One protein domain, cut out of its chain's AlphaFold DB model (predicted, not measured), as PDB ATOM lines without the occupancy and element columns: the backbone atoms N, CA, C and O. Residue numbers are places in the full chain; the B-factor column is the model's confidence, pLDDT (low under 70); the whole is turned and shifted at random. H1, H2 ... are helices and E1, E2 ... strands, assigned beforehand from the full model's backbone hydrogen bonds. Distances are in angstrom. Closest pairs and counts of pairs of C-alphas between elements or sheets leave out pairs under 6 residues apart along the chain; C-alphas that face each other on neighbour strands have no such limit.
ATOM      1  N   GLN A  26     -36.008  13.800 -54.253       92.44
ATOM      2  CA  GLN A  26     -37.456  13.555 -54.200       92.44
ATOM      3  C   GLN A  26     -37.933  13.089 -52.817       92.44
ATOM      4  O   GLN A  26     -38.984  13.516 -52.349       92.44
ATOM      5  N   ALA A  27     -37.149  12.249 -52.134       91.88
ATOM      6  CA  ALA A  27     -37.488  11.797 -50.789       91.88
ATOM      7  C   ALA A  27     -37.461  12.961 -49.785       91.88
ATOM      8  O   ALA A  27     -38.346  13.046 -48.940       91.88
ATOM      9  N   ILE A  28     -36.513  13.899 -49.918       91.06
ATOM     10  CA  ILE A  28     -36.485  15.103 -49.072       91.06
ATOM     11  C   ILE A  28     -37.661  16.028 -49.370       91.06
ATOM     12  O   ILE A  28     -38.253  16.558 -48.436       91.06
ATOM     13  N   LEU A  29     -38.020  16.224 -50.641       93.88
ATOM     14  CA  LEU A  29     -39.176  17.048 -51.007       93.88
ATOM     15  C   LEU A  29     -40.473  16.496 -50.397       93.88
ATOM     16  O   LEU A  29     -41.268  17.261 -49.849       93.88
ATOM     17  N   ASN A  30     -40.650  15.173 -50.414       93.38
ATOM     18  CA  ASN A  30     -41.787  14.512 -49.770       93.38
ATOM     19  C   ASN A  30     -41.766  14.712 -48.248       93.38
ATOM     20  O   ASN A  30     -42.759  15.155 -47.678       93.38
ATOM     21  N   GLU A  31     -40.619  14.489 -47.602       91.69
ATOM     22  CA  GLU A  31     -40.453  14.686 -46.156       91.69
ATOM     23  C   GLU A  31     -40.731  16.146 -45.739       91.69
ATOM     24  O   GLU A  31     -41.397  16.410 -44.737       91.69
ATOM     25  N   LEU A  32     -40.265  17.125 -46.523       91.56
ATOM     26  CA  LEU A  32     -40.533  18.546 -46.285       91.56
ATOM     27  C   LEU A  32     -42.017  18.885 -46.444       91.56
ATOM     28  O   LEU A  32     -42.544  19.670 -45.652       91.56
ATOM     29  N   ASN A  33     -42.700  18.284 -47.420       92.69
ATOM     30  CA  ASN A  33     -44.143  18.433 -47.587       92.69
ATOM     31  C   ASN A  33     -44.918  17.823 -46.416       92.69
ATOM     32  O   ASN A  33     -45.809  18.483 -45.877       92.69
ATOM     33  N   ASP A  34     -44.532  16.636 -45.951       90.38
ATOM     34  CA  ASP A  34     -45.130  15.994 -44.779       90.38
ATOM     35  C   ASP A  34     -44.939  16.847 -43.518       90.38
ATOM     36  O   ASP A  34     -45.887  17.081 -42.759       90.38
ATOM     37  N   LEU A  35     -43.738  17.400 -43.315       89.31
ATOM     38  CA  LEU A  35     -43.465  18.350 -42.234       89.31
ATOM     39  C   LEU A  35     -44.306  19.625 -42.375       89.31
ATOM     40  O   LEU A  35     -44.836  20.126 -41.379       89.31
ATOM     41  N   ARG A  36     -44.476  20.146 -43.593       89.19
ATOM     42  CA  ARG A  36     -45.309  21.327 -43.850       89.19
ATOM     43  C   ARG A  36     -46.767  21.063 -43.479       89.19
ATOM     44  O   ARG A  36     -47.355  21.882 -42.775       89.19
ATOM     45  N   VAL A  37     -47.328  19.916 -43.863       87.94
ATOM     46  CA  VAL A  37     -48.700  19.519 -43.504       87.94
ATOM     47  C   VAL A  37     -48.830  19.306 -41.991       87.94
ATOM     48  O   VAL A  37     -49.768  19.806 -41.369       87.94
ATOM     49  N   ALA A  38     -47.859  18.636 -41.363       86.69
ATOM     50  CA  ALA A  38     -47.894  18.329 -39.934       86.69
ATOM     51  C   ALA A  38     -47.787  19.571 -39.027       86.69
ATOM     52  O   ALA A  38     -48.372  19.600 -37.936       86.69
ATOM     53  N   TYR A  39     -47.031  20.591 -39.451       82.62
ATOM     54  CA  TYR A  39     -46.708  21.760 -38.627       82.62
ATOM     55  C   TYR A  39     -47.317  23.083 -39.110       82.62
ATOM     56  O   TYR A  39     -47.322  24.039 -38.328       82.62
ATOM     57  N   GLY A  40     -47.873  23.147 -40.325       73.94
ATOM     58  CA  GLY A  40     -48.314  24.382 -40.986       73.94
ATOM     59  C   GLY A  40     -49.296  25.233 -40.174       73.94
ATOM     60  O   GLY A  40     -49.198  26.457 -40.188       73.94
ATOM     61  N   ALA A  41     -50.170  24.604 -39.383       70.94
ATOM     62  CA  ALA A  41     -51.096  25.309 -38.488       70.94
ATOM     63  C   ALA A  41     -50.556  25.515 -37.057       70.94
ATOM     64  O   ALA A  41     -51.027  26.387 -36.327       70.94
ATOM     65  N   ARG A  42     -49.585  24.703 -36.618       76.44
ATOM     66  CA  ARG A  42     -49.185  24.604 -35.200       76.44
ATOM     67  C   ARG A  42     -48.006  25.497 -34.833       76.44
ATOM     68  O   ARG A  42     -47.880  25.881 -33.673       76.44
ATOM     69  N   VAL A  43     -47.132  25.817 -35.788       74.94
ATOM     70  CA  VAL A  43     -45.846  26.469 -35.504       74.94
ATOM     71  C   VAL A  43     -45.650  27.697 -36.388       74.94
ATOM     72  O   VAL A  43     -45.192  27.613 -37.528       74.94
ATOM     73  N   LYS A  44     -45.951  28.877 -35.834       69.31
ATOM     74  CA  LYS A  44     -45.732  30.155 -36.526       69.31
ATOM     75  C   LYS A  44     -44.249  30.335 -36.878       69.31
ATOM     76  O   LYS A  44     -43.391  30.314 -35.999       69.31
ATOM     77  N   GLY A  45     -43.969  30.563 -38.161       72.88
ATOM     78  CA  GLY A  45     -42.635  30.888 -38.677       72.88
ATOM     79  C   GLY A  45     -41.772  29.699 -39.112       72.88
ATOM     80  O   GLY A  45     -40.675  29.941 -39.614       72.88
ATOM     81  N   LEU A  46     -42.242  28.452 -38.956       80.69
ATOM     82  CA  LEU A  46     -41.574  27.272 -39.523       80.69
ATOM     83  C   LEU A  46     -41.936  27.082 -41.003       80.69
ATOM     84  O   LEU A  46     -41.051  26.800 -41.805       80.69
ATOM     85  N   THR A  47     -43.199  27.326 -41.365       83.50
ATOM     86  CA  THR A  47     -43.718  27.188 -42.736       83.50
ATOM     87  C   THR A  47     -42.865  27.916 -43.781       83.50
ATOM     88  O   THR A  47     -42.415  27.244 -44.701       83.50
ATOM     89  N   PRO A  48     -42.486  29.202 -43.602       87.69
ATOM     90  CA  PRO A  48     -41.679  29.902 -44.607       87.69
ATOM     91  C   PRO A  48     -40.279  29.304 -44.794       87.69
ATOM     92  O   PRO A  48     -39.700  29.394 -45.866       87.69
ATOM     93  N   SER A  49     -39.701  28.701 -43.746       87.31
ATOM     94  CA  SER A  49     -38.386  28.048 -43.856       87.31
ATOM     95  C   SER A  49     -38.481  26.691 -44.552       87.31
ATOM     96  O   SER A  49     -37.552  26.311 -45.256       87.31
ATOM     97  N   LEU A  50     -39.592  25.970 -44.361       90.38
ATOM     98  CA  LEU A  50     -39.869  24.716 -45.064       90.38
ATOM     99  C   LEU A  50     -40.162  24.958 -46.547       90.38
ATOM    100  O   LEU A  50     -39.616  24.243 -47.374       90.38
ATOM    101  N   GLU A  51     -40.965  25.973 -46.873       92.25
ATOM    102  CA  GLU A  51     -41.240  26.393 -48.257       92.25
ATOM    103  C   GLU A  51     -39.952  26.807 -48.966       92.25
ATOM    104  O   GLU A  51     -39.606  26.236 -49.992       92.25
ATOM    105  N   TYR A  52     -39.162  27.685 -48.339       94.38
ATOM    106  CA  TYR A  52     -37.849  28.064 -48.858       94.38
ATOM    107  C   TYR A  52     -36.948  26.849 -49.139       94.38
ATOM    108  O   TYR A  52     -36.296  26.792 -50.177       94.38
ATOM    109  N   LEU A  53     -36.884  25.875 -48.220       94.00
ATOM    110  CA  LEU A  53     -36.056  24.679 -48.405       94.00
ATOM    111  C   LEU A  53     -36.593  23.762 -49.498       94.00
ATOM    112  O   LEU A  53     -35.798  23.182 -50.231       94.00
ATOM    113  N   HIS A  54     -37.913  23.623 -49.592       95.31
ATOM    114  CA  HIS A  54     -38.557  22.847 -50.637       95.31
ATOM    115  C   HIS A  54     -38.188  23.413 -52.010       95.31
ATOM    116  O   HIS A  54     -37.650  22.689 -52.844       95.31
ATOM    117  N   ASP A  55     -38.372  24.717 -52.206       95.56
ATOM    118  CA  ASP A  55     -38.107  25.375 -53.485       95.56
ATOM    119  C   ASP A  55     -36.611  25.380 -53.823       95.56
ATOM    120  O   ASP A  55     -36.219  25.114 -54.958       95.56
ATOM    121  N   LEU A  56     -35.751  25.594 -52.822       94.75
ATOM    122  CA  LEU A  56     -34.302  25.511 -52.994       94.75
ATOM    123  C   LEU A  56     -33.852  24.110 -53.418       94.75
ATOM    124  O   LEU A  56     -32.999  23.980 -54.290       94.75
ATOM    125  N   ILE A  57     -34.390  23.056 -52.798       94.81
ATOM    126  CA  ILE A  57     -34.028  21.675 -53.139       94.81
ATOM    127  C   ILE A  57     -34.580  21.293 -54.503       94.81
ATOM    128  O   ILE A  57     -33.878  20.619 -55.251       94.81
ATOM    129  N   TYR A  58     -35.793  21.736 -54.829       95.31
ATOM    130  CA  TYR A  58     -36.379  21.543 -56.147       95.31
ATOM    131  C   TYR A  58     -35.467  22.129 -57.230       95.31
ATOM    132  O   TYR A  58     -35.043  21.402 -58.123       95.31
ATOM    133  N   LEU A  59     -35.049  23.388 -57.082       93.94
ATOM    134  CA  LEU A  59     -34.151  24.039 -58.039       93.94
ATOM    135  C   LEU A  59     -32.761  23.406 -58.087       93.94
ATOM    136  O   LEU A  59     -32.200  23.226 -59.160       93.94
ATOM    137  N   LEU A  60     -32.197  23.043 -56.933       91.88
ATOM    138  CA  LEU A  60     -30.899  22.374 -56.912       91.88
ATOM    139  C   LEU A  60     -30.960  20.991 -57.557       91.88
ATOM    140  O   LEU A  60     -29.927  20.540 -58.038       91.88
ATOM    141  N   SER A  61     -32.119  20.318 -57.546       92.31
ATOM    142  CA  SER A  61     -32.240  18.925 -57.983       92.31
ATOM    143  C   SER A  61     -31.842  18.701 -59.440       92.31
ATOM    144  O   SER A  61     -31.266  17.653 -59.733       92.31
ATOM    145  N   ASP A  62     -32.026  19.709 -60.292       91.44
ATOM    146  CA  ASP A  62     -31.631  19.680 -61.702       91.44
ATOM    147  C   ASP A  62     -30.098  19.679 -61.883       91.44
ATOM    148  O   ASP A  62     -29.575  19.077 -62.820       91.44
ATOM    149  N   ASP A  63     -29.358  20.274 -60.942       92.06
ATOM    150  CA  ASP A  63     -27.893  20.404 -60.983       92.06
ATOM    151  C   ASP A  63     -27.151  19.306 -60.197       92.06
ATOM    152  O   ASP A  63     -25.909  19.269 -60.137       92.06
ATOM    153  N   LEU A  64     -27.884  18.400 -59.542       91.94
ATOM    154  CA  LEU A  64     -27.287  17.336 -58.742       91.94
ATOM    155  C   LEU A  64     -26.720  16.222 -59.607       91.94
ATOM    156  O   LEU A  64     -27.242  15.844 -60.654       91.94
ATOM    157  N   ARG A  65     -25.642  15.608 -59.117       88.19
ATOM    158  CA  ARG A  65     -25.140  14.382 -59.734       88.19
ATOM    159  C   ARG A  65     -26.210  13.293 -59.615       88.19
ATOM    160  O   ARG A  65     -26.728  13.073 -58.519       88.19
ATOM    161  N   SER A  66     -26.482  12.574 -60.704       86.94
ATOM    162  CA  SER A  66     -27.427  11.450 -60.696       86.94
ATOM    163  C   SER A  66     -27.118  10.464 -59.559       86.94
ATOM    164  O   SER A  66     -25.960  10.096 -59.335       86.94
ATOM    165  N   GLY A  67     -28.150  10.113 -58.788       87.94
ATOM    166  CA  GLY A  67     -28.055   9.236 -57.617       87.94
ATOM    167  C   GLY A  67     -27.367   9.841 -56.386       87.94
ATOM    168  O   GLY A  67     -27.177   9.138 -55.392       87.94
ATOM    169  N   SER A  68     -26.973  11.119 -56.411       90.94
ATOM    170  CA  SER A  68     -26.387  11.760 -55.232       90.94
ATOM    171  C   SER A  68     -27.434  12.001 -54.146       90.94
ATOM    172  O   SER A  68     -28.570  12.397 -54.406       90.94
ATOM    173  N   LYS A  69     -27.030  11.738 -52.903       93.56
ATOM    174  CA  LYS A  69     -27.831  12.035 -51.721       93.56
ATOM    175  C   LYS A  69     -27.557  13.461 -51.259       93.56
ATOM    176  O   LYS A  69     -26.422  13.937 -51.320       93.56
ATOM    177  N   ILE A  70     -28.598  14.110 -50.766       93.44
ATOM    178  CA  ILE A  70     -28.535  15.401 -50.096       93.44
ATOM    179  C   ILE A  70     -28.572  15.136 -48.591       93.44
ATOM    180  O   ILE A  70     -29.438  14.406 -48.112       93.44
ATOM    181  N   SER A  71     -27.655  15.744 -47.840       94.19
ATOM    182  CA  SER A  71     -27.731  15.787 -46.378       94.19
ATOM    183  C   SER A  71     -28.481  17.047 -45.965       94.19
ATOM    184  O   SER A  71     -28.015  18.155 -46.245       94.19
ATOM    185  N   LEU A  72     -29.630  16.898 -45.305       94.25
ATOM    186  CA  LEU A  72     -30.386  18.027 -44.767       94.25
ATOM    187  C   LEU A  72     -30.517  17.891 -43.253       94.25
ATOM    188  O   LEU A  72     -31.124  16.948 -42.750       94.25
ATOM    189  N   LYS A  73     -29.974  18.878 -42.538       93.12
ATOM    190  CA  LYS A  73     -30.181  19.065 -41.104       93.12
ATOM    191  C   LYS A  73     -31.089  20.256 -40.884       93.12
ATOM    192  O   LYS A  73     -30.695  21.388 -41.163       93.12
ATOM    193  N   LEU A  74     -32.294  20.011 -40.391       89.44
ATOM    194  CA  LEU A  74     -33.253  21.053 -40.054       89.44
ATOM    195  C   LEU A  74     -33.331  21.189 -38.539       89.44
ATOM    196  O   LEU A  74     -33.669  20.236 -37.838       89.44
ATOM    197  N   HIS A  75     -33.058  22.383 -38.031       86.69
ATOM    198  CA  HIS A  75     -33.155  22.684 -36.613       86.69
ATOM    199  C   HIS A  75     -34.457  23.432 -36.340       86.69
ATOM    200  O   HIS A  75     -34.771  24.444 -36.970       86.69
ATOM    201  N   HIS A  76     -35.214  22.951 -35.360       77.19
ATOM    202  CA  HIS A  76     -36.380  23.650 -34.854       77.19
ATOM    203  C   HIS A  76     -36.359  23.637 -33.339       77.19
ATOM    204  O   HIS A  76     -36.753  22.667 -32.692       77.19
ATOM    205  N   ASP A  77     -35.926  24.756 -32.772       66.44
ATOM    206  CA  ASP A  77     -36.038  24.963 -31.342       66.44
ATOM    207  C   ASP A  77     -37.280  25.807 -31.041       66.44
ATOM    208  O   ASP A  77     -37.279  27.036 -31.161       66.44
ATOM    209  N   SER A  78     -38.368  25.131 -30.665       55.94
ATOM    210  CA  SER A  78     -39.565  25.775 -30.110       55.94
ATOM    211  C   SER A  78     -39.319  26.334 -28.703       55.94
ATOM    212  O   SER A  78     -40.089  27.164 -28.223       55.94
ATOM    213  N   LEU A 155     -22.109  42.467 -24.949       59.12
ATOM    214  CA  LEU A 155     -22.782  41.862 -26.098       59.12
ATOM    215  C   LEU A 155     -23.194  40.449 -25.699       59.12
ATOM    216  O   LEU A 155     -22.346  39.651 -25.311       59.12
ATOM    217  N   VAL A 156     -24.485  40.148 -25.770       59.38
ATOM    218  CA  VAL A 156     -24.936  38.752 -25.711       59.38
ATOM    219  C   VAL A 156     -25.202  38.317 -27.137       59.38
ATOM    220  O   VAL A 156     -26.031  38.931 -27.811       59.38
ATOM    221  N   PHE A 157     -24.473  37.301 -27.584       69.94
ATOM    222  CA  PHE A 157     -24.631  36.688 -28.894       69.94
ATOM    223  C   PHE A 157     -25.400  35.384 -28.728       69.94
ATOM    224  O   PHE A 157     -24.950  34.486 -28.023       69.94
ATOM    225  N   TYR A 158     -26.545  35.280 -29.388       77.00
ATOM    226  CA  TYR A 158     -27.213  34.006 -29.617       77.00
ATOM    227  C   TYR A 158     -27.007  33.628 -31.071       77.00
ATOM    228  O   TYR A 158     -27.174  34.482 -31.941       77.00
ATOM    229  N   GLN A 159     -26.668  32.370 -31.319       83.12
ATOM    230  CA  GLN A 159     -26.626  31.781 -32.650       83.12
ATOM    231  C   GLN A 159     -27.586  30.596 -32.651       83.12
ATOM    232  O   GLN A 159     -27.479  29.710 -31.811       83.12
ATOM    233  N   LEU A 160     -28.551  30.639 -33.556       84.88
ATOM    234  CA  LEU A 160     -29.637  29.683 -33.682       84.88
ATOM    235  C   LEU A 160     -29.564  29.117 -35.100       84.88
ATOM    236  O   LEU A 160     -29.898  29.847 -36.038       84.88
ATOM    237  N   PRO A 161     -29.083  27.880 -35.287       86.69
ATOM    238  CA  PRO A 161     -29.092  27.275 -36.608       86.69
ATOM    239  C   PRO A 161     -30.540  27.112 -37.077       86.69
ATOM    240  O   PRO A 161     -31.408  26.742 -36.290       86.69
ATOM    241  N   ILE A 162     -30.808  27.444 -38.341       90.00
ATOM    242  CA  ILE A 162     -32.081  27.147 -39.006       90.00
ATOM    243  C   ILE A 162     -31.926  25.815 -39.730       90.00
ATOM    244  O   ILE A 162     -32.633  24.858 -39.435       90.00
ATOM    245  N   PHE A 163     -30.978  25.747 -40.663       93.44
ATOM    246  CA  PHE A 163     -30.719  24.539 -41.427       93.44
ATOM    247  C   PHE A 163     -29.261  24.459 -41.875       93.44
ATOM    248  O   PHE A 163     -28.544  25.464 -41.945       93.44
ATOM    249  N   GLN A 164     -28.858  23.244 -42.225       95.06
ATOM    250  CA  GLN A 164     -27.631  22.943 -42.936       95.06
ATOM    251  C   GLN A 164     -27.947  21.952 -44.059       95.06
ATOM    252  O   GLN A 164     -28.421  20.851 -43.801       95.06
ATOM    253  N   LEU A 165     -27.674  22.354 -45.294       96.12
ATOM    254  CA  LEU A 165     -27.841  21.555 -46.502       96.12
ATOM    255  C   LEU A 165     -26.456  21.212 -47.047       96.12
ATOM    256  O   LEU A 165     -25.603  22.092 -47.139       96.12
ATOM    257  N   GLN A 166     -26.223  19.962 -47.428       96.56
ATOM    258  CA  GLN A 166     -25.027  19.556 -48.158       96.56
ATOM    259  C   GLN A 166     -25.425  18.738 -49.376       96.56
ATOM    260  O   GLN A 166     -26.203  17.793 -49.270       96.56
ATOM    261  N   ALA A 167     -24.868  19.096 -50.524       95.75
ATOM    262  CA  ALA A 167     -25.182  18.478 -51.795       95.75
ATOM    263  C   ALA A 167     -23.931  18.364 -52.670       95.75
ATOM    264  O   ALA A 167     -22.966  19.122 -52.522       95.75
ATOM    265  N   ARG A 168     -23.937  17.397 -53.590       95.75
ATOM    266  CA  ARG A 168     -22.865  17.208 -54.570       95.75
ATOM    267  C   ARG A 168     -23.406  17.465 -55.970       95.75
ATOM    268  O   ARG A 168     -24.221  16.698 -56.472       95.75
ATOM    269  N   LEU A 169     -22.912  18.527 -56.591       94.19
ATOM    270  CA  LEU A 169     -23.313  18.940 -57.932       94.19
ATOM    271  C   LEU A 169     -22.753  17.981 -58.998       94.19
ATOM    272  O   LEU A 169     -21.779  17.255 -58.751       94.19
ATOM    273  N   ALA A 170     -23.333  18.003 -60.199       91.69
ATOM    274  CA  ALA A 170     -22.910  17.186 -61.340       91.69
ATOM    275  C   ALA A 170     -21.438  17.423 -61.731       91.69
ATOM    276  O   ALA A 170     -20.696  16.489 -62.053       91.69
ATOM    277  N   ASN A 171     -20.958  18.660 -61.590       89.25
ATOM    278  CA  ASN A 171     -19.554  19.025 -61.794       89.25
ATOM    279  C   ASN A 171     -18.610  18.545 -60.660       89.25
ATOM    280  O   ASN A 171     -17.403  18.785 -60.689       89.25
ATOM    281  N   GLY A 172     -19.115  17.806 -59.671       92.31
ATOM    282  CA  GLY A 172     -18.329  17.234 -58.582       92.31
ATOM    283  C   GLY A 172     -18.034  18.199 -57.434       92.31
ATOM    284  O   GLY A 172     -17.438  17.764 -56.446       92.31
ATOM    285  N   ILE A 173     -18.474  19.457 -57.533       94.75
ATOM    286  CA  ILE A 173     -18.415  20.436 -56.450       94.75
ATOM    287  C   ILE A 173     -19.280  19.960 -55.279       94.75
ATOM    288  O   ILE A 173     -20.411  19.505 -55.460       94.75
ATOM    289  N   GLN A 174     -18.752  20.082 -54.060       95.94
ATOM    290  CA  GLN A 174     -19.540  19.891 -52.841       95.94
ATOM    291  C   GLN A 174     -20.059  21.249 -52.367       95.94
ATOM    292  O   GLN A 174     -19.274  22.071 -51.893       95.94
ATOM    293  N   LEU A 175     -21.365  21.467 -52.488       96.31
ATOM    294  CA  LEU A 175     -22.057  22.654 -52.000       96.31
ATOM    295  C   LEU A 175     -22.563  22.399 -50.579       96.31
ATOM    296  O   LEU A 175     -23.177  21.372 -50.298       96.31
ATOM    297  N   GLN A 176     -22.317  23.338 -49.676       96.69
ATOM    298  CA  GLN A 176     -22.844  23.335 -48.321       96.69
ATOM    299  C   GLN A 176     -23.470  24.696 -48.031       96.69
ATOM    300  O   GLN A 176     -22.796  25.721 -48.097       96.69
ATOM    301  N   LEU A 177     -24.753  24.709 -47.695       96.50
ATOM    302  CA  LEU A 177     -25.482  25.911 -47.308       96.50
ATOM    303  C   LEU A 177     -25.819  25.822 -45.831       96.50
ATOM    304  O   LEU A 177     -26.299  24.796 -45.352       96.50
ATOM    305  N   LYS A 178     -25.575  26.900 -45.098       95.69
ATOM    306  CA  LYS A 178     -25.910  26.988 -43.682       95.69
ATOM    307  C   LYS A 178     -26.586  28.314 -43.394       95.69
ATOM    308  O   LYS A 178     -26.006  29.364 -43.654       95.69
ATOM    309  N   ALA A 179     -27.771  28.271 -42.804       94.50
ATOM    310  CA  ALA A 179     -28.478  29.466 -42.369       94.50
ATOM    311  C   ALA A 179     -28.536  29.520 -40.842       94.50
ATOM    312  O   ALA A 179     -29.071  28.618 -40.199       94.50
ATOM    313  N   ASP A 180     -28.015  30.601 -40.266       91.69
ATOM    314  CA  ASP A 180     -27.978  30.842 -38.826       91.69
ATOM    315  C   ASP A 180     -28.674  32.169 -38.486       91.69
ATOM    316  O   ASP A 180     -28.314  33.231 -38.993       91.69
ATOM    317  N   ARG A 181     -29.614  32.160 -37.542       89.88
ATOM    318  CA  ARG A 181     -30.133  33.382 -36.912       89.88
ATOM    319  C   ARG A 181     -29.190  33.819 -35.804       89.88
ATOM    320  O   ARG A 181     -28.912  33.068 -34.873       89.88
ATOM    321  N   LYS A 182     -28.716  35.058 -35.868       87.94
ATOM    322  CA  LYS A 182     -27.889  35.672 -34.830       87.94
ATOM    323  C   LYS A 182     -28.626  36.822 -34.168       87.94
ATOM    324  O   LYS A 182     -28.979  37.796 -34.831       87.94
ATOM    325  N   LEU A 183     -28.831  36.733 -32.858       84.62
ATOM    326  CA  LEU A 183     -29.381  37.822 -32.056       84.62
ATOM    327  C   LEU A 183     -28.272  38.411 -31.195       84.62
ATOM    328  O   LEU A 183     -27.687  37.728 -30.357       84.62
ATOM    329  N   VAL A 184     -28.010  39.695 -31.392       82.62
ATOM    330  CA  VAL A 184     -27.025  40.450 -30.633       82.62
ATOM    331  C   VAL A 184     -27.755  41.445 -29.743       82.62
ATOM    332  O   VAL A 184     -28.369  42.401 -30.223       82.62
ATOM    333  N   LEU A 185     -27.689  41.234 -28.431       77.56
ATOM    334  CA  LEU A 185     -28.224  42.175 -27.453       77.56
ATOM    335  C   LEU A 185     -27.133  43.169 -27.062       77.56
ATOM    336  O   LEU A 185     -26.129  42.809 -26.450       77.56
ATOM    337  N   ILE A 186     -27.353  44.436 -27.402       74.94
ATOM    338  CA  ILE A 186     -26.440  45.539 -27.123       74.94
ATOM    339  C   ILE A 186     -27.048  46.383 -26.006       74.94
ATOM    340  O   ILE A 186     -27.917  47.229 -26.230       74.94
ATOM    341  N   LYS A 187     -26.570  46.187 -24.776       72.00
ATOM    342  CA  LYS A 187     -26.974  47.017 -23.634       72.00
ATOM    343  C   LYS A 187     -26.076  48.251 -23.536       72.00
ATOM    344  O   LYS A 187     -24.889  48.144 -23.235       72.00
ATOM    345  N   ARG A 188     -26.650  49.436 -23.750       70.06
ATOM    346  CA  ARG A 188     -26.008  50.737 -23.513       70.06
ATOM    347  C   ARG A 188     -26.529  51.325 -22.207       70.06
ATOM    348  O   ARG A 188     -27.690  51.710 -22.113       70.06
ATOM    349  N   ILE A 189     -25.675  51.428 -21.196       66.12
ATOM    350  CA  ILE A 189     -26.014  52.130 -19.954       66.12
ATOM    351  C   ILE A 189     -25.552  53.577 -20.115       66.12
ATOM    352  O   ILE A 189     -24.361  53.864 -20.072       66.12
ATOM    353  N   GLN A 190     -26.495  54.486 -20.346       63.28
ATOM    354  CA  GLN A 190     -26.235  55.922 -20.360       63.28
ATOM    355  C   GLN A 190     -26.537  56.493 -18.973       63.28
ATOM    356  O   GLN A 190     -27.600  56.242 -18.404       63.28
ATOM    357  N   LYS A 191     -25.632  57.298 -18.415       59.69
ATOM    358  CA  LYS A 191     -25.958  58.122 -17.246       59.69
ATOM    359  C   LYS A 191     -26.848  59.272 -17.743       59.69
ATOM    360  O   LYS A 191     -26.377  60.113 -18.499       59.69
ATOM    361  N   LYS A 192     -28.137  59.285 -17.386       55.22
ATOM    362  CA  LYS A 192     -29.031  60.438 -17.599       55.22
ATOM    363  C   LYS A 192     -29.675  60.779 -16.264       55.22
ATOM    364  O   LYS A 192     -30.248  59.896 -15.632       55.22
ATOM    365  N   PHE A 193     -29.568  62.038 -15.855       46.50
ATOM    366  CA  PHE A 193     -30.223  62.546 -14.659       46.50
ATOM    367  C   PHE A 193     -31.698  62.808 -14.973       46.50
ATOM    368  O   PHE A 193     -32.009  63.484 -15.953       46.50
ATOM    369  N   LYS A 194     -32.612  62.241 -14.183       54.28
ATOM    370  CA  LYS A 194     -34.033  62.603 -14.213       54.28
ATOM    371  C   LYS A 194     -34.397  63.182 -12.849       54.28
ATOM    372  O   LYS A 194     -34.637  62.405 -11.926       54.28
ATOM    373  N   PHE A 195     -34.457  64.514 -12.760       48.44
ATOM    374  CA  PHE A 195     -34.783  65.272 -11.539       48.44
ATOM    375  C   PHE A 195     -36.011  64.709 -10.802       48.44
ATOM    376  O   PHE A 195     -35.965  64.508  -9.601       48.44
ATOM    377  N   LYS A 196     -37.072  64.325 -11.528       57.47
ATOM    378  CA  LYS A 196     -38.328  63.839 -10.927       57.47
ATOM    379  C   LYS A 196     -38.300  62.431 -10.304       57.47
ATOM    380  O   LYS A 196     -39.304  62.032  -9.731       57.47
ATOM    381  N   LYS A 197     -37.254  61.609 -10.484       54.09
ATOM    382  CA  LYS A 197     -37.302  60.178 -10.078       54.09
ATOM    383  C   LYS A 197     -36.087  59.666  -9.300       54.09
ATOM    384  O   LYS A 197     -35.988  58.453  -9.139       54.09
ATOM    385  N   ASN A 198     -35.137  60.521  -8.903       55.28
ATOM    386  CA  ASN A 198     -33.878  60.130  -8.233       55.28
ATOM    387  C   ASN A 198     -33.145  58.925  -8.874       55.28
ATOM    388  O   ASN A 198     -32.352  58.234  -8.240       55.28
ATOM    389  N   ARG A 199     -33.381  58.655 -10.167       50.03
ATOM    390  CA  ARG A 199     -32.763  57.554 -10.917       50.03
ATOM    391  C   ARG A 199     -31.693  58.122 -11.843       50.03
ATOM    392  O   ARG A 199     -31.980  58.945 -12.708       50.03
ATOM    393  N   LEU A 200     -30.462  57.642 -11.671       57.16
ATOM    394  CA  LEU A 200     -29.242  58.168 -12.307       57.16
ATOM    395  C   LEU A 200     -28.823  57.439 -13.598       57.16
ATOM    396  O   LEU A 200     -27.790  57.753 -14.194       57.16
ATOM    397  N   THR A 201     -29.605  56.460 -14.052       62.09
ATOM    398  CA  THR A 201     -29.240  55.608 -15.192       62.09
ATOM    399  C   THR A 201     -30.393  55.461 -16.180       62.09
ATOM    400  O   THR A 201     -31.452  54.936 -15.835       62.09
ATOM    401  N   LYS A 202     -30.166  55.841 -17.443       63.19
ATOM    402  CA  LYS A 202     -30.973  55.416 -18.590       63.19
ATOM    403  C   LYS A 202     -30.285  54.214 -19.229       63.19
ATOM    404  O   LYS A 202     -29.297  54.346 -19.945       63.19
ATOM    405  N   THR A 203     -30.824  53.029 -18.990       65.69
ATOM    406  CA  THR A 203     -30.423  51.845 -19.753       65.69
ATOM    407  C   THR A 203     -31.184  51.847 -21.073       65.69
ATOM    408  O   THR A 203     -32.410  51.844 -21.075       65.69
ATOM    409  N   SER A 204     -30.468  51.870 -22.191       68.75
ATOM    410  CA  SER A 204     -31.010  51.589 -23.517       68.75
ATOM    411  C   SER A 204     -30.573  50.187 -23.918       68.75
ATOM    412  O   SER A 204     -29.383  49.871 -23.911       68.75
ATOM    413  N   ILE A 205     -31.534  49.328 -24.232       71.62
ATOM    414  CA  ILE A 205     -31.274  47.995 -24.773       71.62
ATOM    415  C   ILE A 205     -31.569  48.072 -26.265       71.62
ATOM    416  O   ILE A 205     -32.699  48.367 -26.643       71.62
ATOM    417  N   LYS A 206     -30.563  47.845 -27.106       75.88
ATOM    418  CA  LYS A 206     -30.754  47.668 -28.544       75.88
ATOM    419  C   LYS A 206     -30.649  46.185 -28.872       75.88
ATOM    420  O   LYS A 206     -29.781  45.500 -28.333       75.88
ATOM    421  N   HIS A 207     -31.509  45.718 -29.763       77.94
ATOM    422  CA  HIS A 207     -31.440  44.373 -30.311       77.94
ATOM    423  C   HIS A 207     -31.012  44.488 -31.766       77.94
ATOM    424  O   HIS A 207     -31.554  45.302 -32.509       77.94
ATOM    425  N   LYS A 208     -30.029  43.691 -32.164       83.19
ATOM    426  CA  LYS A 208     -29.658  43.514 -33.562       83.19
ATOM    427  C   LYS A 208     -29.932  42.061 -33.906       83.19
ATOM    428  O   LYS A 208     -29.226  41.172 -33.436       83.19
ATOM    429  N   ALA A 209     -31.010  41.837 -34.645       85.88
ATOM    430  CA  ALA A 209     -31.317  40.539 -35.209       85.88
ATOM    431  C   ALA A 209     -30.663  40.468 -36.586       85.88
ATOM    432  O   ALA A 209     -30.656  41.435 -37.346       85.88
ATOM    433  N   SER A 210     -30.052  39.333 -36.874       88.31
ATOM    434  CA  SER A 210     -29.403  39.090 -38.149       88.31
ATOM    435  C   SER A 210     -29.647  37.667 -38.595       88.31
ATOM    436  O   SER A 210     -29.741  36.759 -37.769       88.31
ATOM    437  N   LEU A 211     -29.757  37.492 -39.899       90.56
ATOM    438  CA  LEU A 211     -29.776  36.207 -40.566       90.56
ATOM    439  C   LEU A 211     -28.437  36.079 -41.285       90.56
ATOM    440  O   LEU A 211     -28.066  36.967 -42.042       90.56
ATOM    441  N   VAL A 212     -27.683  35.027 -41.005       91.50
ATOM    442  CA  VAL A 212     -26.401  34.769 -41.657       91.50
ATOM    443  C   VAL A 212     -26.560  33.549 -42.533       91.50
ATOM    444  O   VAL A 212     -26.706  32.444 -42.015       91.50
ATOM    445  N   LEU A 213     -26.503  33.764 -43.842       93.44
ATOM    446  CA  LEU A 213     -26.395  32.698 -44.822       93.44
ATOM    447  C   LEU A 213     -24.910  32.477 -45.115       93.44
ATOM    448  O   LEU A 213     -24.184  33.411 -45.450       93.44
ATOM    449  N   ALA A 214     -24.439  31.252 -44.925       94.25
ATOM    450  CA  ALA A 214     -23.090  30.838 -45.263       94.25
ATOM    451  C   ALA A 214     -23.150  29.832 -46.411       94.25
ATOM    452  O   ALA A 214     -23.771  28.777 -46.281       94.25
ATOM    453  N   VAL A 215     -22.484  30.170 -47.510       95.12
ATOM    454  CA  VAL A 215     -22.310  29.310 -48.677       95.12
ATOM    455  C   VAL A 215     -20.880  28.808 -48.657       95.12
ATOM    456  O   VAL A 215     -19.934  29.592 -48.693       95.12
ATOM    457  N   GLN A 216     -20.713  27.499 -48.565       95.88
ATOM    458  CA  GLN A 216     -19.422  26.842 -48.616       95.88
ATOM    459  C   GLN A 216     -19.370  25.927 -49.834       95.88
ATOM    460  O   GLN A 216     -20.213  25.057 -50.012       95.88
ATOM    461  N   VAL A 217     -18.341  26.092 -50.652       95.56
ATOM    462  CA  VAL A 217     -18.092  25.275 -51.840       95.56
ATOM    463  C   VAL A 217     -16.748  24.600 -51.658       95.56
ATOM    464  O   VAL A 217     -15.753  25.259 -51.359       95.56
ATOM    465  N   SER A 218     -16.716  23.278 -51.817       96.25
ATOM    466  CA  SER A 218     -15.463  22.532 -51.912       96.25
ATOM    467  C   SER A 218     -15.204  22.093 -53.353       96.25
ATOM    468  O   SER A 218     -15.995  21.344 -53.929       96.25
ATOM    469  N   LEU A 219     -14.075  22.535 -53.897       95.88
ATOM    470  CA  LEU A 219     -13.586  22.273 -55.245       95.88
ATOM    471  C   LEU A 219     -12.555  21.136 -55.196       95.88
ATOM    472  O   LEU A 219     -11.509  21.298 -54.561       95.88
ATOM    473  N   PRO A 220     -12.812  19.973 -55.813       95.31
ATOM    474  CA  PRO A 220     -11.838  18.885 -55.841       95.31
ATOM    475  C   PRO A 220     -10.626  19.261 -56.707       95.31
ATOM    476  O   PRO A 220     -10.788  19.571 -57.887       95.31
ATOM    477  N   ARG A 221      -9.411  19.161 -56.152       93.75
ATOM    478  CA  ARG A 221      -8.159  19.510 -56.860       93.75
ATOM    479  C   ARG A 221      -7.904  18.669 -58.108       93.75
ATOM    480  O   ARG A 221      -7.338  19.157 -59.073       93.75
ATOM    481  N   ALA A 222      -8.388  17.427 -58.110       93.06
ATOM    482  CA  ALA A 222      -8.309  16.549 -59.277       93.06
ATOM    483  C   ALA A 222      -9.010  17.134 -60.519       93.06
ATOM    484  O   ALA A 222      -8.644  16.791 -61.637       93.06
ATOM    485  N   ARG A 223     -10.012  18.007 -60.328       91.75
ATOM    486  CA  ARG A 223     -10.764  18.652 -61.415       91.75
ATOM    487  C   ARG A 223     -10.412  20.129 -61.579       91.75
ATOM    488  O   ARG A 223     -10.374  20.615 -62.700       91.75
ATOM    489  N   TYR A 224     -10.167  20.826 -60.474       91.56
ATOM    490  CA  TYR A 224      -9.833  22.248 -60.446       91.56
ATOM    491  C   TYR A 224      -8.361  22.404 -60.062       91.56
ATOM    492  O   TYR A 224      -8.032  22.480 -58.876       91.56
ATOM    493  N   LYS A 225      -7.484  22.408 -61.072       91.75
ATOM    494  CA  LYS A 225      -6.038  22.631 -60.932       91.75
ATOM    495  C   LYS A 225      -5.745  24.130 -60.795       91.75
ATOM    496  O   LYS A 225      -5.167  24.723 -61.691       91.75
ATOM    497  N   ILE A 226      -6.227  24.730 -59.714       91.25
ATOM    498  CA  ILE A 226      -6.088  26.165 -59.439       91.25
ATOM    499  C   ILE A 226      -5.181  26.307 -58.213       91.25
ATOM    500  O   ILE A 226      -5.325  25.547 -57.247       91.25
ATOM    501  N   ALA A 227      -4.243  27.244 -58.238       91.69
ATOM    502  CA  ALA A 227      -3.372  27.509 -57.101       91.69
ATOM    503  C   ALA A 227      -4.145  28.152 -55.928       91.69
ATOM    504  O   ALA A 227      -5.296  28.585 -56.038       91.69
ATOM    505  N   GLU A 228      -3.548  28.152 -54.734       92.50
ATOM    506  CA  GLU A 228      -4.208  28.709 -53.545       92.50
ATOM    507  C   GLU A 228      -4.350  30.234 -53.611       92.50
ATOM    508  O   GLU A 228      -5.392  30.766 -53.220       92.50
ATOM    509  N   ASP A 229      -3.336  30.920 -54.132       90.19
ATOM    510  CA  ASP A 229      -3.332  32.366 -54.333       90.19
ATOM    511  C   ASP A 229      -4.304  32.782 -55.442       90.19
ATOM    512  O   ASP A 229      -5.046  33.743 -55.261       90.19
ATOM    513  N   GLU A 230      -4.383  32.018 -56.530       91.62
ATOM    514  CA  GLU A 230      -5.379  32.192 -57.594       91.62
ATOM    515  C   GLU A 230      -6.815  32.083 -57.060       91.62
ATOM    516  O   GLU A 230      -7.669  32.919 -57.347       91.62
ATOM    517  N   ILE A 231      -7.101  31.094 -56.206       92.62
ATOM    518  CA  ILE A 231      -8.420  30.984 -55.564       92.62
ATOM    519  C   ILE A 231      -8.668  32.144 -54.606       92.62
ATOM    520  O   ILE A 231      -9.783  32.665 -54.550       92.62
ATOM    521  N   ALA A 232      -7.660  32.562 -53.842       91.50
ATOM    522  CA  ALA A 232      -7.785  33.742 -52.997       91.50
ATOM    523  C   ALA A 232      -8.082  34.996 -53.835       91.50
ATOM    524  O   ALA A 232      -8.932  35.787 -53.432       91.50
ATOM    525  N   TYR A 233      -7.455  35.133 -55.007       90.75
ATOM    526  CA  TYR A 233      -7.687  36.208 -55.970       90.75
ATOM    527  C   TYR A 233      -9.116  36.197 -56.513       90.75
ATOM    528  O   TYR A 233      -9.837  37.189 -56.389       90.75
ATOM    529  N   LEU A 234      -9.562  35.047 -57.033       90.62
ATOM    530  CA  LEU A 234     -10.908  34.856 -57.585       90.62
ATOM    531  C   LEU A 234     -12.005  35.230 -56.584       90.62
ATOM    532  O   LEU A 234     -13.082  35.673 -56.983       90.62
ATOM    533  N   PHE A 235     -11.732  35.068 -55.291       90.12
ATOM    534  CA  PHE A 235     -12.671  35.295 -54.199       90.12
ATOM    535  C   PHE A 235     -12.227  36.418 -53.242       90.12
ATOM    536  O   PHE A 235     -12.597  36.402 -52.064       90.12
ATOM    537  N   ARG A 236     -11.448  37.394 -53.734       83.62
ATOM    538  CA  ARG A 236     -10.962  38.534 -52.938       83.62
ATOM    539  C   ARG A 236     -12.108  39.278 -52.219       83.62
ATOM    540  O   ARG A 236     -13.224  39.334 -52.737       83.62
ATOM    541  N   PRO A 237     -11.854  39.868 -51.032       71.12
ATOM    542  CA  PRO A 237     -12.779  40.807 -50.384       71.12
ATOM    543  C   PRO A 237     -13.143  41.979 -51.314       71.12
ATOM    544  O   PRO A 237     -12.385  42.286 -52.228       71.12
ATOM    545  N   GLY A 238     -14.287  42.636 -51.096       70.81
ATOM    546  CA  GLY A 238     -14.780  43.702 -51.984       70.81
ATOM    547  C   GLY A 238     -15.859  43.274 -52.983       70.81
ATOM    548  O   GLY A 238     -16.364  44.099 -53.740       70.81
ATOM    549  N   ILE A 239     -16.265  41.999 -52.984       76.88
ATOM    550  CA  ILE A 239     -17.380  41.534 -53.821       76.88
ATOM    551  C   ILE A 239     -18.665  42.200 -53.337       76.88
ATOM    552  O   ILE A 239     -19.114  41.958 -52.214       76.88
ATOM    553  N   LEU A 240     -19.272  43.011 -54.197       80.12
ATOM    554  CA  LEU A 240     -20.587  43.581 -53.955       80.12
ATOM    555  C   LEU A 240     -21.657  42.569 -54.361       80.12
ATOM    556  O   LEU A 240     -21.723  42.132 -55.504       80.12
ATOM    557  N   PHE A 241     -22.515  42.223 -53.412       78.81
ATOM    558  CA  PHE A 241     -23.725  41.446 -53.618       78.81
ATOM    559  C   PHE A 241     -24.920  42.327 -53.252       78.81
ATOM    560  O   PHE A 241     -25.015  42.798 -52.116       78.81
ATOM    561  N   LYS A 242     -25.796  42.627 -54.220       80.44
ATOM    562  CA  LYS A 242     -26.879  43.623 -54.075       80.44
ATOM    563  C   LYS A 242     -26.412  44.977 -53.511       80.44
ATOM    564  O   LYS A 242     -27.039  45.550 -52.622       80.44
ATOM    565  N   GLY A 243     -25.252  45.458 -53.960       78.12
ATOM    566  CA  GLY A 243     -24.647  46.698 -53.452       78.12
ATOM    567  C   GLY A 243     -24.129  46.615 -52.008       78.12
ATOM    568  O   GLY A 243     -23.674  47.618 -51.464       78.12
ATOM    569  N   THR A 244     -24.170  45.435 -51.380       78.81
ATOM    570  CA  THR A 244     -23.577  45.179 -50.064       78.81
ATOM    571  C   THR A 244     -22.324  44.337 -50.200       78.81
ATOM    572  O   THR A 244     -22.334  43.291 -50.839       78.81
ATOM    573  N   GLU A 245     -21.232  44.774 -49.586       79.31
ATOM    574  CA  GLU A 245     -19.995  44.005 -49.606       79.31
ATOM    575  C   GLU A 245     -20.157  42.685 -48.837       79.31
ATOM    576  O   GLU A 245     -20.641  42.645 -47.695       79.31
ATOM    577  N   ILE A 246     -19.745  41.583 -49.466       82.75
ATOM    578  CA  ILE A 246     -19.712  40.267 -48.837       82.75
ATOM    579  C   ILE A 246     -18.787  40.334 -47.624       82.75
ATOM    580  O   ILE A 246     -17.580  40.534 -47.717       82.75
ATOM    581  N   THR A 247     -19.373  40.135 -46.447       71.56
ATOM    582  CA  THR A 247     -18.741  40.536 -45.187       71.56
ATOM    583  C   THR A 247     -17.548  39.667 -44.810       71.56
ATOM    584  O   THR A 247     -16.668  40.122 -44.080       71.56
ATOM    585  N   LYS A 248     -17.550  38.391 -45.217       84.81
ATOM    586  CA  LYS A 248     -16.450  37.455 -44.955       84.81
ATOM    587  C   LYS A 248     -16.349  36.432 -46.070       84.81
ATOM    588  O   LYS A 248     -17.232  35.585 -46.200       84.81
ATOM    589  N   VAL A 249     -15.227  36.467 -46.772       90.06
ATOM    590  CA  VAL A 249     -14.791  35.384 -47.645       90.06
ATOM    591  C   VAL A 249     -13.600  34.702 -46.988       90.06
ATOM    592  O   VAL A 249     -12.702  35.363 -46.468       90.06
ATOM    593  N   LYS A 250     -13.631  33.375 -46.912       90.44
ATOM    594  CA  LYS A 250     -12.516  32.570 -46.417       90.44
ATOM    595  C   LYS A 250     -12.197  31.497 -47.431       90.44
ATOM    596  O   LYS A 250     -13.068  30.695 -47.760       90.44
ATOM    597  N   THR A 251     -10.947  31.446 -47.844       92.25
ATOM    598  CA  THR A 251     -10.406  30.368 -48.656       92.25
ATOM    599  C   THR A 251      -9.575  29.454 -47.761       92.25
ATOM    600  O   THR A 251      -8.988  29.881 -46.766       92.25
ATOM    601  N   LYS A 252      -9.621  28.155 -48.037       92.06
ATOM    602  CA  LYS A 252      -8.778  27.148 -47.398       92.06
ATOM    603  C   LYS A 252      -8.370  26.135 -48.440       92.06
ATOM    604  O   LYS A 252      -9.235  25.532 -49.075       92.06
ATOM    605  N   SER A 253      -7.079  25.903 -48.570       93.19
ATOM    606  CA  SER A 253      -6.558  24.864 -49.435       93.19
ATOM    607  C   SER A 253      -6.169  23.628 -48.630       93.19
ATOM    608  O   SER A 253      -5.682  23.713 -47.507       93.19
ATOM    609  N   THR A 254      -6.424  22.449 -49.183       92.69
ATOM    610  CA  THR A 254      -5.953  21.169 -48.643       92.69
ATOM    611  C   THR A 254      -5.431  20.326 -49.793       92.69
ATOM    612  O   THR A 254      -5.833  20.544 -50.936       92.69
ATOM    613  N   ALA A 255      -4.625  19.300 -49.506       91.81
ATOM    614  CA  ALA A 255      -4.079  18.404 -50.530       91.81
ATOM    615  C   ALA A 255      -5.139  17.864 -51.515       91.81
ATOM    616  O   ALA A 255      -4.853  17.703 -52.696       91.81
ATOM    617  N   LYS A 256      -6.378  17.635 -51.052       94.12
ATOM    618  CA  LYS A 256      -7.459  17.037 -51.856       94.12
ATOM    619  C   LYS A 256      -8.411  18.054 -52.492       94.12
ATOM    620  O   LYS A 256      -9.041  17.750 -53.506       94.12
ATOM    621  N   LYS A 257      -8.589  19.225 -51.880       95.25
ATOM    622  CA  LYS A 257      -9.630  20.180 -52.284       95.25
ATOM    623  C   LYS A 257      -9.357  21.599 -51.810       95.25
ATOM    624  O   LYS A 257      -8.789  21.798 -50.737       95.25
ATOM    625  N   HIS A 258      -9.885  22.559 -52.554       94.94
ATOM    626  CA  HIS A 258     -10.010  23.941 -52.116       94.94
ATOM    627  C   HIS A 258     -11.402  24.180 -51.550       94.94
ATOM    628  O   HIS A 258     -12.377  23.621 -52.034       94.94
ATOM    629  N   THR A 259     -11.504  24.976 -50.497       95.44
ATOM    630  CA  THR A 259     -12.769  25.315 -49.848       95.44
ATOM    631  C   THR A 259     -12.913  26.822 -49.812       95.44
ATOM    632  O   THR A 259     -12.051  27.507 -49.270       95.44
ATOM    633  N   VAL A 260     -14.020  27.325 -50.343       94.69
ATOM    634  CA  VAL A 260     -14.387  28.739 -50.293       94.69
ATOM    635  C   VAL A 260     -15.637  28.864 -49.437       94.69
ATOM    636  O   VAL A 260     -16.604  28.135 -49.646       94.69
ATOM    637  N   ILE A 261     -15.607  29.750 -48.446       94.25
ATOM    638  CA  ILE A 261     -16.714  30.024 -47.532       94.25
ATOM    639  C   ILE A 261     -17.060  31.503 -47.654       94.25
ATOM    640  O   ILE A 261     -16.285  32.359 -47.228       94.25
ATOM    641  N   ILE A 262     -18.247  31.785 -48.173       92.12
ATOM    642  CA  ILE A 262     -18.842  33.114 -48.233       92.12
ATOM    643  C   ILE A 262     -19.892  33.234 -47.131       92.12
ATOM    644  O   ILE A 262     -20.750  32.365 -46.986       92.12
ATOM    645  N   GLN A 263     -19.829  34.302 -46.333       91.12
ATOM    646  CA  GLN A 263     -20.861  34.629 -45.348       91.12
ATOM    647  C   GLN A 263     -21.541  35.944 -45.694       91.12
ATOM    648  O   GLN A 263     -20.892  36.992 -45.746       91.12
ATOM    649  N   TRP A 264     -22.863  35.885 -45.811       88.75
ATOM    650  CA  TRP A 264     -23.710  37.029 -46.083       88.75
ATOM    651  C   TRP A 264     -24.682  37.275 -44.912       88.75
ATOM    652  O   TRP A 264     -25.651  36.532 -44.721       88.75
ATOM    653  N   PRO A 265     -24.384  38.255 -44.035       87.88
ATOM    654  CA  PRO A 265     -25.224  38.611 -42.903       87.88
ATOM    655  C   PRO A 265     -26.246  39.694 -43.276       87.88
ATOM    656  O   PRO A 265     -25.912  40.873 -43.375       87.88
ATOM    657  N   ARG A 266     -27.526  39.332 -43.341       86.06
ATOM    658  CA  ARG A 266     -28.629  40.294 -43.395       86.06
ATOM    659  C   ARG A 266     -28.911  40.818 -41.994       86.06
ATOM    660  O   ARG A 266     -29.086  40.046 -41.050       86.06
ATOM    661  N   VAL A 267     -28.920  42.136 -41.831       82.62
ATOM    662  CA  VAL A 267     -29.108  42.796 -40.534       82.62
ATOM    663  C   VAL A 267     -30.367  43.634 -40.571       82.62
ATOM    664  O   VAL A 267     -30.483  44.523 -41.405       82.62
ATOM    665  N   GLU A 268     -31.238  43.443 -39.586       78.75
ATOM    666  CA  GLU A 268     -32.371  44.334 -39.366       78.75
ATOM    667  C   GLU A 268     -32.236  44.996 -37.992       78.75
ATOM    668  O   GLU A 268     -32.229  44.357 -36.929       78.75
ATOM    669  N   ALA A 269     -32.024  46.313 -38.014       67.69
ATOM    670  CA  ALA A 269     -31.858  47.109 -36.810       67.69
ATOM    671  C   ALA A 269     -33.233  47.501 -36.264       67.69
ATOM    672  O   ALA A 269     -33.829  48.490 -36.679       67.69
ATOM    673  N   ASN A 270     -33.721  46.746 -35.283       65.81
ATOM    674  CA  ASN A 270     -34.970  47.080 -34.618       65.81
ATOM    675  C   ASN A 270     -34.746  48.160 -33.547       65.81
ATOM    676  O   ASN A 270     -33.999  47.974 -32.582       65.81
ATOM    677  N   ASN A 271     -35.449  49.287 -33.684       59.06
ATOM    678  CA  ASN A 271     -35.440  50.377 -32.700       59.06
ATOM    679  C   ASN A 271     -36.303  50.074 -31.450       59.06
ATOM    680  O   ASN A 271     -36.332  50.870 -30.511       59.06
ATOM    681  N   GLY A 272     -36.976  48.916 -31.409       58.31
ATOM    682  CA  GLY A 272     -37.893  48.502 -30.343       58.31
ATOM    683  C   GLY A 272     -37.274  47.635 -29.234       58.31
ATOM    684  O   GLY A 272     -36.371  46.824 -29.445       58.31
ATOM    685  N   HIS A 273     -37.807  47.771 -28.014       55.81
ATOM    686  CA  HIS A 273     -37.346  47.028 -26.831       55.81
ATOM    687  C   HIS A 273     -38.021  45.662 -26.616       55.81
ATOM    688  O   HIS A 273     -37.548  44.907 -25.772       55.81
ATOM    689  N   ARG A 274     -39.126  45.351 -27.313       58.62
ATOM    690  CA  ARG A 274     -40.003  44.215 -26.949       58.62
ATOM    691  C   ARG A 274     -40.190  43.139 -28.021       58.62
ATOM    692  O   ARG A 274     -40.546  42.023 -27.662       58.62
ATOM    693  N   ARG A 275     -39.955  43.436 -29.301       65.19
ATOM    694  CA  ARG A 275     -40.021  42.451 -30.390       65.19
ATOM    695  C   ARG A 275     -38.826  42.650 -31.309       65.19
ATOM    696  O   ARG A 275     -38.514  43.782 -31.673       65.19
ATOM    697  N   PHE A 276     -38.149  41.557 -31.624       72.44
ATOM    698  CA  PHE A 276     -37.158  41.500 -32.686       72.44
ATOM    699  C   PHE A 276     -37.751  40.656 -33.810       72.44
ATOM    700  O   PHE A 276     -38.318  39.594 -33.558       72.44
ATOM    701  N   VAL A 277     -37.641  41.160 -35.029       78.62
ATOM    702  CA  VAL A 277     -37.951  40.423 -36.251       78.62
ATOM    703  C   VAL A 277     -36.614  39.976 -36.827       78.62
ATOM    704  O   VAL A 277     -35.660  40.756 -36.843       78.62
ATOM    705  N   PHE A 278     -36.504  38.694 -37.171       82.62
ATOM    706  CA  PHE A 278     -35.373  38.221 -37.959       82.62
ATOM    707  C   PHE A 278     -35.694  38.455 -39.433       82.62
ATOM    708  O   PHE A 278     -36.831  38.170 -39.822       82.62
ATOM    709  N   PRO A 279     -34.708  38.867 -40.247       86.25
ATOM    710  CA  PRO A 279     -34.861  38.826 -41.691       86.25
ATOM    711  C   PRO A 279     -35.297  37.426 -42.129       86.25
ATOM    712  O   PRO A 279     -34.849  36.423 -41.555       86.25
ATOM    713  N   GLN A 280     -36.183  37.364 -43.116       88.44
ATOM    714  CA  GLN A 280     -36.576  36.101 -43.731       88.44
ATOM    715  C   GLN A 280     -35.509  35.644 -44.731       88.44
ATOM    716  O   GLN A 280     -34.706  36.447 -45.207       88.44
ATOM    717  N   LEU A 281     -35.478  34.336 -44.983       90.06
ATOM    718  CA  LEU A 281     -34.690  33.768 -46.068       90.06
ATOM    719  C   LEU A 281     -35.385  34.105 -47.384       90.06
ATOM    720  O   LEU A 281     -36.599  33.958 -47.484       90.06
ATOM    721  N   ASP A 282     -34.607  34.543 -48.361       92.62
ATOM    722  CA  ASP A 282     -35.076  34.842 -49.707       92.62
ATOM    723  C   ASP A 282     -34.381  33.875 -50.671       92.62
ATOM    724  O   ASP A 282     -33.149  33.729 -50.672       92.62
ATOM    725  N   LEU A 283     -35.199  33.147 -51.430       92.94
ATOM    726  CA  LEU A 283     -34.739  32.144 -52.380       92.94
ATOM    727  C   LEU A 283     -33.921  32.785 -53.499       92.94
ATOM    728  O   LEU A 283     -32.828  32.309 -53.792       92.94
ATOM    729  N   ASN A 284     -34.393  33.903 -54.050       93.00
ATOM    730  CA  ASN A 284     -33.725  34.593 -55.149       93.00
ATOM    731  C   ASN A 284     -32.358  35.109 -54.702       93.00
ATOM    732  O   ASN A 284     -31.372  34.921 -55.404       93.00
ATOM    733  N   GLU A 285     -32.272  35.662 -53.488       91.31
ATOM    734  CA  GLU A 285     -30.992  36.076 -52.891       91.31
ATOM    735  C   GLU A 285     -30.027  34.908 -52.714       91.31
ATOM    736  O   GLU A 285     -28.825  35.045 -52.919       91.31
ATOM    737  N   THR A 286     -30.544  33.748 -52.320       92.94
ATOM    738  CA  THR A 286     -29.718  32.553 -52.140       92.94
ATOM    739  C   THR A 286     -29.184  32.059 -53.475       92.94
ATOM    740  O   THR A 286     -27.995  31.766 -53.577       92.94
ATOM    741  N   ILE A 287     -30.049  31.978 -54.488       92.94
ATOM    742  CA  ILE A 287     -29.673  31.545 -55.833       92.94
ATOM    743  C   ILE A 287     -28.647  32.507 -56.402       92.94
ATOM    744  O   ILE A 287     -27.582  32.056 -56.784       92.94
ATOM    745  N   GLU A 288     -28.908  33.813 -56.368       91.25
ATOM    746  CA  GLU A 288     -27.987  34.845 -56.849       91.25
ATOM    747  C   GLU A 288     -26.630  34.772 -56.125       91.25
ATOM    748  O   GLU A 288     -25.574  34.882 -56.747       91.25
ATOM    749  N   LEU A 289     -26.619  34.515 -54.812       91.31
ATOM    750  CA  LEU A 289     -25.376  34.346 -54.054       91.31
ATOM    751  C   LEU A 289     -24.603  33.088 -54.480       91.31
ATOM    752  O   LEU A 289     -23.372  33.098 -54.506       91.31
ATOM    753  N   ILE A 290     -25.302  31.998 -54.801       91.88
ATOM    754  CA  ILE A 290     -24.687  30.764 -55.300       91.88
ATOM    755  C   ILE A 290     -24.209  30.957 -56.740       91.88
ATOM    756  O   ILE A 290     -23.081  30.591 -57.058       91.88
ATOM    757  N   THR A 291     -25.024  31.535 -57.615       90.50
ATOM    758  CA  THR A 291     -24.720  31.679 -59.038       90.50
ATOM    759  C   THR A 291     -23.707  32.791 -59.257       90.50
ATOM    760  O   THR A 291     -22.584  32.499 -59.653       90.50
ATOM    761  N   GLU A 292     -24.025  34.040 -58.932       86.62
ATOM    762  CA  GLU A 292     -23.143  35.186 -59.171       86.62
ATOM    763  C   GLU A 292     -22.042  35.332 -58.121       86.62
ATOM    764  O   GLU A 292     -20.908  35.693 -58.443       86.62
ATOM    765  N   GLY A 293     -22.347  35.022 -56.860       84.25
ATOM    766  CA  GLY A 293     -21.361  35.105 -55.785       84.25
ATOM    767  C   GLY A 293     -20.307  33.994 -55.831       84.25
ATOM    768  O   GLY A 293     -19.174  34.227 -55.411       84.25
ATOM    769  N   MET A 294     -20.657  32.804 -56.345       87.69
ATOM    770  CA  MET A 294     -19.783  31.624 -56.309       87.69
ATOM    771  C   MET A 294     -19.528  30.994 -57.679       87.69
ATOM    772  O   MET A 294     -18.390  30.983 -58.142       87.69
ATOM    773  N   LEU A 295     -20.551  30.433 -58.327       88.94
ATOM    774  CA  LEU A 295     -20.375  29.584 -59.510       88.94
ATOM    775  C   LEU A 295     -19.893  30.360 -60.740       88.94
ATOM    776  O   LEU A 295     -19.073  29.845 -61.495       88.94
ATOM    777  N   SER A 296     -20.333  31.604 -60.929       88.75
ATOM    778  CA  SER A 296     -19.957  32.423 -62.083       88.75
ATOM    779  C   SER A 296     -18.459  32.732 -62.089       88.75
ATOM    780  O   SER A 296     -17.851  32.795 -63.154       88.75
ATOM    781  N   ARG A 297     -17.826  32.822 -60.915       88.88
ATOM    782  CA  ARG A 297     -16.370  33.004 -60.763       88.88
ATOM    783  C   ARG A 297     -15.567  31.759 -61.122       88.88
ATOM    784  O   ARG A 297     -14.395  31.860 -61.454       88.88
ATOM    785  N   LEU A 298     -16.211  30.597 -61.069       90.31
ATOM    786  CA  LEU A 298     -15.640  29.313 -61.468       90.31
ATOM    787  C   LEU A 298     -15.923  28.987 -62.938       90.31
ATOM    788  O   LEU A 298     -15.528  27.921 -63.414       90.31
ATOM    789  N   ASN A 299     -16.623  29.870 -63.657       90.25
ATOM    790  CA  ASN A 299     -16.781  29.747 -65.097       90.25
ATOM    791  C   ASN A 299     -15.403  29.932 -65.762       90.25
ATOM    792  O   ASN A 299     -14.773  30.958 -65.498       90.25
ATOM    793  N   PRO A 300     -14.955  29.013 -66.640       86.69
ATOM    794  CA  PRO A 300     -13.639  29.082 -67.275       86.69
ATOM    795  C   PRO A 300     -13.315  30.441 -67.904       86.69
ATOM    796  O   PRO A 300     -12.217  30.948 -67.720       86.69
ATOM    797  N   ASN A 301     -14.279  31.087 -68.566       87.62
ATOM    798  CA  ASN A 301     -14.045  32.364 -69.243       87.62
ATOM    799  C   ASN A 301     -13.793  33.503 -68.245       87.62
ATOM    800  O   ASN A 301     -12.855  34.284 -68.403       87.62
ATOM    801  N   LYS A 302     -14.624  33.599 -67.196       86.75
ATOM    802  CA  LYS A 302     -14.454  34.607 -66.135       86.75
ATOM    803  C   LYS A 302     -13.198  34.323 -65.309       86.75
ATOM    804  O   LYS A 302     -12.500  35.260 -64.937       86.75
ATOM    805  N   MET A 303     -12.917  33.048 -65.059       88.44
ATOM    806  CA  MET A 303     -11.744  32.597 -64.324       88.44
ATOM    807  C   MET A 303     -10.463  32.963 -65.072       88.44
ATOM    808  O   MET A 303      -9.657  33.694 -64.518       88.44
ATOM    809  N   ASN A 304     -10.320  32.571 -66.341       87.00
ATOM    810  CA  ASN A 304      -9.141  32.896 -67.150       87.00
ATOM    811  C   ASN A 304      -8.920  34.408 -67.234       87.00
ATOM    812  O   ASN A 304      -7.807  34.880 -67.039       87.00
ATOM    813  N   LYS A 305      -9.990  35.190 -67.428       87.19
ATOM    814  CA  LYS A 305      -9.902  36.655 -67.406       87.19
ATOM    815  C   LYS A 305      -9.363  37.189 -66.073       87.19
ATOM    816  O   LYS A 305      -8.531  38.087 -66.072       87.19
ATOM    817  N   ALA A 306      -9.844  36.666 -64.947       86.25
ATOM    818  CA  ALA A 306      -9.379  37.082 -63.627       86.25
ATOM    819  C   ALA A 306      -7.932  36.644 -63.353       86.25
ATOM    820  O   ALA A 306      -7.190  37.392 -62.731       86.25
ATOM    821  N   LEU A 307      -7.522  35.470 -63.836       86.12
ATOM    822  CA  LEU A 307      -6.144  34.993 -63.718       86.12
ATOM    823  C   LEU A 307      -5.179  35.850 -64.545       86.12
ATOM    824  O   LEU A 307      -4.161  36.274 -64.015       86.12
TER     825      LEU A 307
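Overview. This is residues 26 to 78 and 155 to 307 of the 379 residues of an uncharacterized protein of marine bacterium AO1-C (UniProt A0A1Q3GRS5). A long, twisted sheet of six strands has helices H2, H3 and H4 over one face, while the other face is bare of named helices. H1 packs on H2 as a helical hairpin near the E1 edge, H5 and H6 lead from H4 to H3, and the hairpin of E3 and E4 runs out along the longest axis to the link 191 to 201. The printed part has 206 residues, in the order H1 H2 E1 E2 E3 E4 H3 E5 E6 H4 H5 H6; the sheet order is E1 E2 E3 E4 E6 E5, all antiparallel, and the class is mixed. It is loose, with a radius of gyration of the C-alphas of 21.0 A, and elongated, spanning 73 by 45 by 28 A.

Along the chain. H1, residues 26 to 39, begins at C-alpha 26 (-37.456, 13.555, -54.200) and is 19.9 A long; H2, 47 to 61, is 20.8 A. E1 is 70 to 75. E2, 155 to 168, is 37.7 A and bends by 51 degrees at residue 162. E3, 174 to 190, is 49.0 A; E4, 202 to 220, is 55.6 A. H3 is 228 to 234 and E5 248 to 253. E6, 257 to 270, is 41.0 A. H4 is 283 to 291, H5 295 to 298, and H6, 300 to 307, ends at C-alpha 307 (-6.144, 34.993, -63.718).

Arrangement. E2, E3 and E4 form a meander, each strand the antiparallel neighbour of the one before. N 71 and O 166 of E1 and E2, at 2.9 A, N 160 and O 181 of the hairpin E2 and E3, 2.8 A, N 182 and O 210 of the hairpin E3 and E4, 2.7 A, N 215 and O 262 of E4 and E6, 2.8 A, and N 252 and O 259 of the hairpin E5 and E6, 2.8 A, are within hydrogen-bond range. E4, H3 and E5 make a split strand-helix-strand unit, with E6 between the two strands and a right-handed crossover. H2, H3 and H4 lie on the same face, giving two layers, at heights over the sheet of 10.3, 8.7 and 9.9 A. H1 only grazes the sheet; it touches H2, closest C-alphas Leu 29 and His 54 at 5.8 A, at a shallow tilt of 8 degrees, opposite ways. H2, with residues 52 to 56 alone, only just touches H4, with 3 pairs of C-alphas within 8 A, the closest Tyr 52 and Leu 283 at 6.2 A. H3 touches H6, closest C-alphas Leu 234 and Ala 306 at 6.6 A, about perpendicular at 73 degrees. H5 is not on the sheet; it and H4 meet only through their link. Every O i to N i+4 pair is within hydrogen-bond range in H1, H2, H3, H4 and H6; H5 is too short for one.

Size, cuts and confidence. The C-alphas farthest apart are those of Lys 196 and Ala 222, 74.0 A. Residues 79 to 154 are not printed, and C-alphas 78 and 155 are 23.6 A apart across the cut. The links E3 to E4, H3 to E5 and E6 to H4 are long. The mean pLDDT of the printed part is 84.5; it is under 70 at residues 44, 77 to 78, 155 to 157, 189 to 204 and 269 to 275.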